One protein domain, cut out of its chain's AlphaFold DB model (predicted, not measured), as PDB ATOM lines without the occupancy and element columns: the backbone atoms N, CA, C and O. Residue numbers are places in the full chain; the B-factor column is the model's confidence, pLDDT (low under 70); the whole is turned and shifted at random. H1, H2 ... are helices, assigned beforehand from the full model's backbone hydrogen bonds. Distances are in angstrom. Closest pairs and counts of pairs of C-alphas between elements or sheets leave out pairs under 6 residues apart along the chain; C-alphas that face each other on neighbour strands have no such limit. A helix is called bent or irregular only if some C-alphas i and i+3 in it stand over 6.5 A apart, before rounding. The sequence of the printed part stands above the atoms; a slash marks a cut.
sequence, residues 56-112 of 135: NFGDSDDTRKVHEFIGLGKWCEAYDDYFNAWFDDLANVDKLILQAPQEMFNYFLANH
ATOM      1  N   ASN A  56      28.957 -44.949 -16.177       89.75
ATOM      2  CA  ASN A  56      29.758 -43.749 -16.417       89.75
ATOM      3  C   ASN A  56      29.812 -43.332 -17.887       89.75
ATOM      4  O   ASN A  56      30.378 -42.280 -18.160       89.75
ATOM      5  N   PHE A  57      29.303 -44.157 -18.800       88.94
ATOM      6  CA  PHE A  57      29.209 -43.850 -20.218       88.94
ATOM      7  C   PHE A  57      27.766 -43.486 -20.553       88.94
ATOM      8  O   PHE A  57      26.865 -44.312 -20.383       88.94
ATOM      9  N   GLY A  58      27.522 -42.260 -21.001       81.12
ATOM     10  CA  GLY A  58      26.132 -41.814 -21.103       81.12
ATOM     11  C   GLY A  58      25.889 -40.365 -21.488       81.12
ATOM     12  O   GLY A  58      24.728 -39.988 -21.641       81.12
ATOM     13  N   ASP A  59      26.933 -39.548 -21.619       78.94
ATOM     14  CA  ASP A  59      26.780 -38.136 -21.956       78.94
ATOM     15  C   ASP A  59      27.228 -37.820 -23.393       78.94
ATOM     16  O   ASP A  59      27.809 -38.641 -24.106       78.94
ATOM     17  N   SER A  60      26.916 -36.605 -23.850       73.88
ATOM     18  CA  SER A  60      27.285 -36.146 -25.192       73.88
ATOM     19  C   SER A  60      28.797 -35.975 -25.380       73.88
ATOM     20  O   SER A  60      29.272 -35.958 -26.519       73.88
ATOM     21  N   ASP A  61      29.561 -35.859 -24.293       86.50
ATOM     22  CA  ASP A  61      31.017 -35.769 -24.339       86.50
ATOM     23  C   ASP A  61      31.645 -37.140 -24.633       86.50
ATOM     24  O   ASP A  61      32.653 -37.226 -25.338       86.50
ATOM     25  N   ASP A  62      31.025 -38.226 -24.179       85.94
ATOM     26  CA  ASP A  62      31.466 -39.588 -24.466       85.94
ATOM     27  C   ASP A  62      31.360 -39.953 -25.950       85.94
ATOM     28  O   ASP A  62      32.313 -40.505 -26.505       85.94
ATOM     29  N   THR A  63      30.272 -39.576 -26.633       85.31
ATOM     30  CA  THR A  63      30.143 -39.780 -28.089       85.31
ATOM     31  C   THR A  63      31.277 -39.083 -28.843       85.31
ATOM     32  O   THR A  63      31.884 -39.660 -29.747       85.31
ATOM     33  N   ARG A  64      31.629 -37.857 -28.429       88.25
ATOM     34  CA  ARG A  64      32.753 -37.106 -29.004       88.25
ATOM     35  C   ARG A  64      34.088 -37.829 -28.785       88.25
ATOM     36  O   ARG A  64      34.849 -37.979 -29.739       88.25
ATOM     37  N   LYS A  65      34.367 -38.309 -27.568       91.81
ATOM     38  CA  LYS A  65      35.601 -39.060 -27.249       91.81
ATOM     39  C   LYS A  65      35.724 -40.341 -28.066       91.81
ATOM     40  O   LYS A  65      36.814 -40.680 -28.523       91.81
ATOM     41  N   VAL A  66      34.618 -41.052 -28.260       91.06
ATOM     42  CA  VAL A  66      34.596 -42.257 -29.090       91.06
ATOM     43  C   VAL A  66      34.911 -41.902 -30.538       91.06
ATOM     44  O   VAL A  66      35.763 -42.537 -31.152       91.06
ATOM     45  N   HIS A  67      34.263 -40.872 -31.080       89.00
ATOM     46  CA  HIS A  67      34.520 -40.416 -32.441       89.00
ATOM     47  C   HIS A  67      35.999 -40.036 -32.644       89.00
ATOM     48  O   HIS A  67      36.613 -40.413 -33.642       89.00
ATOM     49  N   GLU A  68      36.606 -39.359 -31.666       91.31
ATOM     50  CA  GLU A  68      38.044 -39.060 -31.648       91.31
ATOM     51  C   GLU A  68      38.916 -40.325 -31.600       91.31
ATOM     52  O   GLU A  68      39.910 -40.403 -32.322       91.31
ATOM     53  N   PHE A  69      38.536 -41.326 -30.800       91.50
ATOM     54  CA  PHE A  69      39.255 -42.596 -30.683       91.50
ATOM     55  C   PHE A  69      39.214 -43.430 -31.970       91.50
ATOM     56  O   PHE A  69      40.235 -43.978 -32.385       91.50
ATOM     57  N   ILE A  70      38.046 -43.523 -32.611       89.75
ATOM     58  CA  ILE A  70      37.868 -44.241 -33.882       89.75
ATOM     59  C   ILE A  70      38.637 -43.526 -35.002       89.75
ATOM     60  O   ILE A  70      39.258 -44.169 -35.854       89.75
ATOM     61  N   GLY A  71      38.662 -42.194 -34.949       87.81
ATOM     62  CA  GLY A  71      39.395 -41.342 -35.868       87.81
ATOM     63  C   GLY A  71      38.546 -40.865 -37.043       87.81
ATOM     64  O   GLY A  71      37.672 -41.564 -37.567       87.81
ATOM     65  N   LEU A  72      38.846 -39.643 -37.482       69.94
ATOM     66  CA  LEU A  72      38.156 -38.973 -38.582       69.94
ATOM     67  C   LEU A  72      38.203 -39.821 -39.866       69.94
ATOM     68  O   LEU A  72      39.273 -40.245 -40.303       69.94
ATOM     69  N   GLY A  73      37.035 -40.054 -40.472       73.94
ATOM     70  CA  GLY A  73      36.882 -40.796 -41.732       73.94
ATOM     71  C   GLY A  73      36.700 -42.311 -41.595       73.94
ATOM     72  O   GLY A  73      36.478 -42.972 -42.606       73.94
ATOM     73  N   LYS A  74      36.765 -42.866 -40.378       82.12
ATOM     74  CA  LYS A  74      36.377 -44.263 -40.109       82.12
ATOM     75  C   LYS A  74      34.960 -44.404 -39.571       82.12
ATOM     76  O   LYS A  74      34.428 -45.506 -39.587       82.12
ATOM     77  N   TRP A  75      34.363 -43.307 -39.109       86.69
ATOM     78  CA  TRP A  75      32.988 -43.300 -38.635       86.69
ATOM     79  C   TRP A  75      32.004 -43.609 -39.770       86.69
ATOM     80  O   TRP A  75      32.126 -43.055 -40.864       86.69
ATOM     81  N   CYS A  76      31.033 -44.478 -39.509       86.06
ATOM     82  CA  CYS A  76      29.971 -44.849 -40.432       86.06
ATOM     83  C   CYS A  76      28.610 -44.861 -39.723       86.06
ATOM     84  O   CYS A  76      28.546 -44.910 -38.496       86.06
ATOM     85  N   GLU A  77      27.533 -44.871 -40.514       86.50
ATOM     86  CA  GLU A  77      26.140 -44.830 -40.031       86.50
ATOM     87  C   GLU A  77      25.822 -45.940 -39.012       86.50
ATOM     88  O   GLU A  77      25.047 -45.731 -38.086       86.50
ATOM     89  N   ALA A  78      26.486 -47.099 -39.108       85.12
ATOM     90  CA  ALA A  78      26.301 -48.192 -38.154       85.12
ATOM     91  C   ALA A  78      26.706 -47.822 -36.713       85.12
ATOM     92  O   ALA A  78      26.171 -48.395 -35.764       85.12
ATOM     93  N   TYR A  79      27.642 -46.883 -36.522       87.69
ATOM     94  CA  TYR A  79      27.962 -46.373 -35.187       87.69
ATOM     95  C   TYR A  79      26.868 -45.436 -34.677       87.69
ATOM     96  O   TYR A  79      26.510 -45.528 -33.505       87.69
ATOM     97  N   ASP A  80      26.304 -44.585 -35.538       86.75
ATOM     98  CA  ASP A  80      25.202 -43.692 -35.161       86.75
ATOM     99  C   ASP A  80      23.983 -44.501 -34.702       86.75
ATOM    100  O   ASP A  80      23.444 -44.252 -33.624       86.75
ATOM    101  N   ASP A  81      23.610 -45.534 -35.463       86.88
ATOM    102  CA  ASP A  81      22.528 -46.457 -35.101       86.88
ATOM    103  C   ASP A  81      22.787 -47.146 -33.756       86.88
ATOM    104  O   ASP A  81      21.887 -47.256 -32.919       86.88
ATOM    105  N   TYR A  82      24.030 -47.579 -33.518       87.44
ATOM    106  CA  TYR A  82      24.424 -48.186 -32.250       87.44
ATOM    107  C   TYR A  82      24.279 -47.215 -31.072       87.44
ATOM    108  O   TYR A  82      23.743 -47.586 -30.028       87.44
ATOM    109  N   PHE A  83      24.741 -45.973 -31.227       85.81
ATOM    110  CA  PHE A  83      24.644 -44.953 -30.185       85.81
ATOM    111  C   PHE A  83      23.203 -44.560 -29.889       85.81
ATOM    112  O   PHE A  83      22.833 -44.463 -28.720       85.81
ATOM    113  N   ASN A  84      22.381 -44.387 -30.922       85.75
ATOM    114  CA  ASN A  84      20.957 -44.121 -30.745       85.75
ATOM    115  C   ASN A  84      20.304 -45.251 -29.934       85.75
ATOM    116  O   ASN A  84      19.673 -44.989 -28.914       85.75
ATOM    117  N   ALA A  85      20.571 -46.514 -30.291       84.94
ATOM    118  CA  ALA A  85      20.086 -47.663 -29.527       84.94
ATOM    119  C   ALA A  85      20.610 -47.691 -28.077       84.94
ATOM    120  O   ALA A  85      19.870 -48.055 -27.164       84.94
ATOM    121  N   TRP A  86      21.870 -47.300 -27.852       85.12
ATOM    122  CA  TRP A  86      22.470 -47.211 -26.517       85.12
ATOM    123  C   TRP A  86      21.752 -46.217 -25.613       85.12
ATOM    124  O   TRP A  86      21.431 -46.544 -24.470       85.12
ATOM    125  N   PHE A  87      21.508 -45.007 -26.110       79.94
ATOM    126  CA  PHE A  87      20.891 -43.952 -25.312       79.94
ATOM    127  C   PHE A  87      19.377 -44.134 -25.154       79.94
ATOM    128  O   PHE A  87      18.833 -43.734 -24.124       79.94
ATOM    129  N   ASP A  88      18.710 -44.782 -26.112       83.12
ATOM    130  CA  ASP A  88      17.268 -45.042 -26.056       83.12
ATOM    131  C   ASP A  88      16.896 -46.190 -25.097       83.12
ATOM    132  O   ASP A  88      15.814 -46.176 -24.506       83.12
ATOM    133  N   ASP A  89      17.782 -47.178 -24.900       76.00
ATOM    134  CA  ASP A  89      17.530 -48.362 -24.064       76.00
ATOM    135  C   ASP A  89      18.639 -48.601 -23.024       76.00
ATOM    136  O   ASP A  89      19.283 -49.657 -22.962       76.00
ATOM    137  N   LEU A  90      18.822 -47.617 -22.134       71.56
ATOM    138  CA  LEU A  90      19.778 -47.694 -21.019       71.56
ATOM    139  C   LEU A  90      19.558 -48.920 -20.107       71.56
ATOM    140  O   LEU A  90      20.483 -49.368 -19.427       71.56
ATOM    141  N   ALA A  91      18.351 -49.497 -20.096       76.12
ATOM    142  CA  ALA A  91      18.028 -50.684 -19.306       76.12
ATOM    143  C   ALA A  91      18.653 -51.979 -19.864       76.12
ATOM    144  O   ALA A  91      18.780 -52.959 -19.126       76.12
ATOM    145  N   ASN A  92      19.065 -52.002 -21.138       77.12
ATOM    146  CA  ASN A  92      19.660 -53.169 -21.800       77.12
ATOM    147  C   ASN A  92      21.125 -52.958 -22.227       77.12
ATOM    148  O   ASN A  92      21.641 -53.723 -23.048       77.12
ATOM    149  N   VAL A  93      21.827 -51.995 -21.626       78.50
ATOM    150  CA  VAL A  93      23.247 -51.685 -21.889       78.50
ATOM    151  C   VAL A  93      24.157 -52.924 -21.855       78.50
ATOM    152  O   VAL A  93      24.977 -53.114 -22.754       78.50
ATOM    153  N   ASP A  94      23.946 -53.841 -20.905       79.38
ATOM    154  CA  ASP A  94      24.693 -55.109 -20.802       79.38
ATOM    155  C   ASP A  94      24.564 -56.004 -22.058       79.38
ATOM    156  O   ASP A  94      25.441 -56.820 -22.340       79.38
ATOM    157  N   LYS A  95      23.474 -55.891 -22.827       81.38
ATOM    158  CA  LYS A  95      23.300 -56.622 -24.097       81.38
ATOM    159  C   LYS A  95      23.869 -55.854 -25.279       81.38
ATOM    160  O   LYS A  95      24.350 -56.479 -26.226       81.38
ATOM    161  N   LEU A  96      23.789 -54.526 -25.239       83.81
ATOM    162  CA  LEU A  96      24.303 -53.653 -26.290       83.81
ATOM    163  C   LEU A  96      25.829 -53.670 -26.318       83.81
ATOM    164  O   LEU A  96      26.414 -53.687 -27.397       83.81
ATOM    165  N   ILE A  97      26.498 -53.758 -25.166       86.62
ATOM    166  CA  ILE A  97      27.964 -53.808 -25.110       86.62
ATOM    167  C   ILE A  97      28.547 -55.049 -25.808       86.62
ATOM    168  O   ILE A  97      29.576 -54.963 -26.469       86.62
ATOM    169  N   LEU A  98      27.863 -56.196 -25.731       82.69
ATOM    170  CA  LEU A  98      28.284 -57.435 -26.403       82.69
ATOM    171  C   LEU A  98      28.055 -57.408 -27.919       82.69
ATOM    172  O   LEU A  98      28.623 -58.223 -28.641       82.69
ATOM    173  N   GLN A  99      27.208 -56.493 -28.386       85.00
ATOM    174  CA  GLN A  99      26.921 -56.244 -29.801       85.00
ATOM    175  C   GLN A  99      27.644 -54.996 -30.314       85.00
ATOM    176  O   GLN A  99      27.426 -54.588 -31.454       85.00
ATOM    177  N   ALA A 100      28.489 -54.384 -29.479       87.38
ATOM    178  CA  ALA A 100      29.243 -53.208 -29.852       87.38
ATOM    179  C   ALA A 100      30.113 -53.519 -31.076       87.38
ATOM    180  O   ALA A 100      30.801 -54.548 -31.096       87.38
ATOM    181  N   PRO A 101      30.143 -52.626 -32.076       89.12
ATOM    182  CA  PRO A 101      31.159 -52.676 -33.115       89.12
ATOM    183  C   PRO A 101      32.570 -52.777 -32.516       89.12
ATOM    184  O   PRO A 101      32.829 -52.275 -31.420       89.12
ATOM    185  N   GLN A 102      33.507 -53.413 -33.220       88.94
ATOM    186  CA  GLN A 102      34.820 -53.737 -32.649       88.94
ATOM    187  C   GLN A 102      35.567 -52.497 -32.137       88.94
ATOM    188  O   GLN A 102      36.206 -52.546 -31.087       88.94
ATOM    189  N   GLU A 103      35.489 -51.378 -32.854       90.06
ATOM    190  CA  GLU A 103      36.142 -50.129 -32.470       90.06
ATOM    191  C   GLU A 103      35.522 -49.519 -31.204       90.06
ATOM    192  O   GLU A 103      36.253 -49.030 -30.345       90.06
ATOM    193  N   MET A 104      34.199 -49.633 -31.048       88.94
ATOM    194  CA  MET A 104      33.479 -49.257 -29.828       88.94
ATOM    195  C   MET A 104      33.925 -50.120 -28.653       88.94
ATOM    196  O   MET A 104      34.299 -49.612 -27.599       88.94
ATOM    197  N   PHE A 105      33.947 -51.439 -28.848       91.06
ATOM    198  CA  PHE A 105      34.401 -52.377 -27.829       91.06
ATOM    199  C   PHE A 105      35.842 -52.077 -27.395       91.06
ATOM    200  O   PHE A 105      36.147 -52.032 -26.203       91.06
ATOM    201  N   ASN A 106      36.721 -51.775 -28.355       92.69
ATOM    202  CA  ASN A 106      38.093 -51.358 -28.084       92.69
ATOM    203  C   ASN A 106      38.161 -50.029 -27.325       92.69
ATOM    204  O   ASN A 106      38.980 -49.917 -26.417       92.69
ATOM    205  N   TYR A 107      37.305 -49.050 -27.641       93.69
ATOM    206  CA  TYR A 107      37.212 -47.804 -26.874       93.69
ATOM    207  C   TYR A 107      36.872 -48.087 -25.410       93.69
ATOM    208  O   TYR A 107      37.531 -47.560 -24.510       93.69
ATOM    209  N   PHE A 108      35.882 -48.946 -25.161       94.12
ATOM    210  CA  PHE A 108      35.479 -49.292 -23.803       94.12
ATOM    211  C   PHE A 108      36.612 -49.967 -23.023       94.12
ATOM    212  O   PHE A 108      36.877 -49.587 -21.884       94.12
ATOM    213  N   LEU A 109      37.332 -50.906 -23.644       94.12
ATOM    214  CA  LEU A 109      38.507 -51.538 -23.036       94.12
ATOM    215  C   LEU A 109      39.637 -50.533 -22.777       94.12
ATOM    216  O   LEU A 109      40.213 -50.530 -21.689       94.12
ATOM    217  N   ALA A 110      39.921 -49.661 -23.750       94.50
ATOM    218  CA  ALA A 110      40.972 -48.647 -23.666       94.50
ATOM    219  C   ALA A 110      40.717 -47.606 -22.573       94.50
ATOM    220  O   ALA A 110      41.659 -47.087 -21.982       94.50
ATOM    221  N   ASN A 111      39.444 -47.333 -22.286       94.75
ATOM    222  CA  ASN A 111      39.012 -46.425 -21.228       94.75
ATOM    223  C   ASN A 111      38.595 -47.165 -19.945       94.75
ATOM    224  O   ASN A 111      37.991 -46.566 -19.054       94.75
ATOM    225  N   HIS A 112      38.939 -48.455 -19.845       94.94
ATOM    226  CA  HIS A 112      38.751 -49.314 -18.673       94.94
ATOM    227  C   HIS A 112      37.304 -49.432 -18.188       94.94
ATOM    228  O   HIS A 112      37.067 -49.567 -16.991       94.94
TER     229      HIS A 112
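This is residues 56 to 112 of the 135 residues of an uncharacterized protein of Flavobacterium psychrophilum (UniProt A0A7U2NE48). Four short helices make a loose ring, taken in chain order: H2, the longest by residues, has H1 on one side and H3 on the other, and H4 closes the ring between H3 and H1. H1, H2 and H3 run alternately opposite ways at shallow tilts, while H4 is set crosswise to H1 and H3. The printed part has 57 residues with four named helices, H1 to H4, and no named strand; its class is all helix. It is compact, with a radius of gyration of the C-alphas of 10.6 A, and its rounded outline spans 30 by 25 by 20 A.

Find C-alpha 77 at (26.140, -44.830, -40.031); from there H2 runs 16.6 A to residue 88. H1, residues 60 to 70, begins at C-alpha 60 (27.285, -36.146, -25.192) and covers 15.9 A. H3, residues 90 to 99, covers 14.2 A and is irregular: C-alphas 91 and 94 are 8.1 A apart. H4, residues 102 to 110, covers 12.0 A and ends at C-alpha 110 (40.972, -48.647, -23.666).

Start at H2. It is close to but not clearly touching H1, the closest C-alphas being those of Thr 63 and Phe 83, 7.8 A apart; the tilt is a shallow 30 degrees, opposite ways. H2 and H3 are also close but not clearly touching, with C-alphas of Trp 86 and Val 93 closest at 6.5 A; they run opposite ways at a shallow tilt of 32 degrees, only just short of steep. H3 and H4 are likewise close but not clearly touching, at Ile 97 and Phe 105, whose C-alphas are closest at 7.1 A. H1 and H4 touch, with C-alphas of Ile 70 and Glu 103 closest at 6.3 A, and stand only just about perpendicular at 72 degrees. H1 and H3 are apart; H2 and H4 are only just apart, at 8.2 A. Every O i to N i+4 pair is within hydrogen-bond range in H2 and H4, against 6 of 7 in H1 and 2 of 6 in H3, where 3 of 7 O i to N i+3 pairs are.

Look to Gly 73 and Ala 91 for the two C-alphas farthest apart, 30.9 A. The printed part has no cut; the links H2 to H3 and H3 to H4 are tight, and H1 to H2 is short. Mean pLDDT of the printed part is 85.7, with residue 72 under 70.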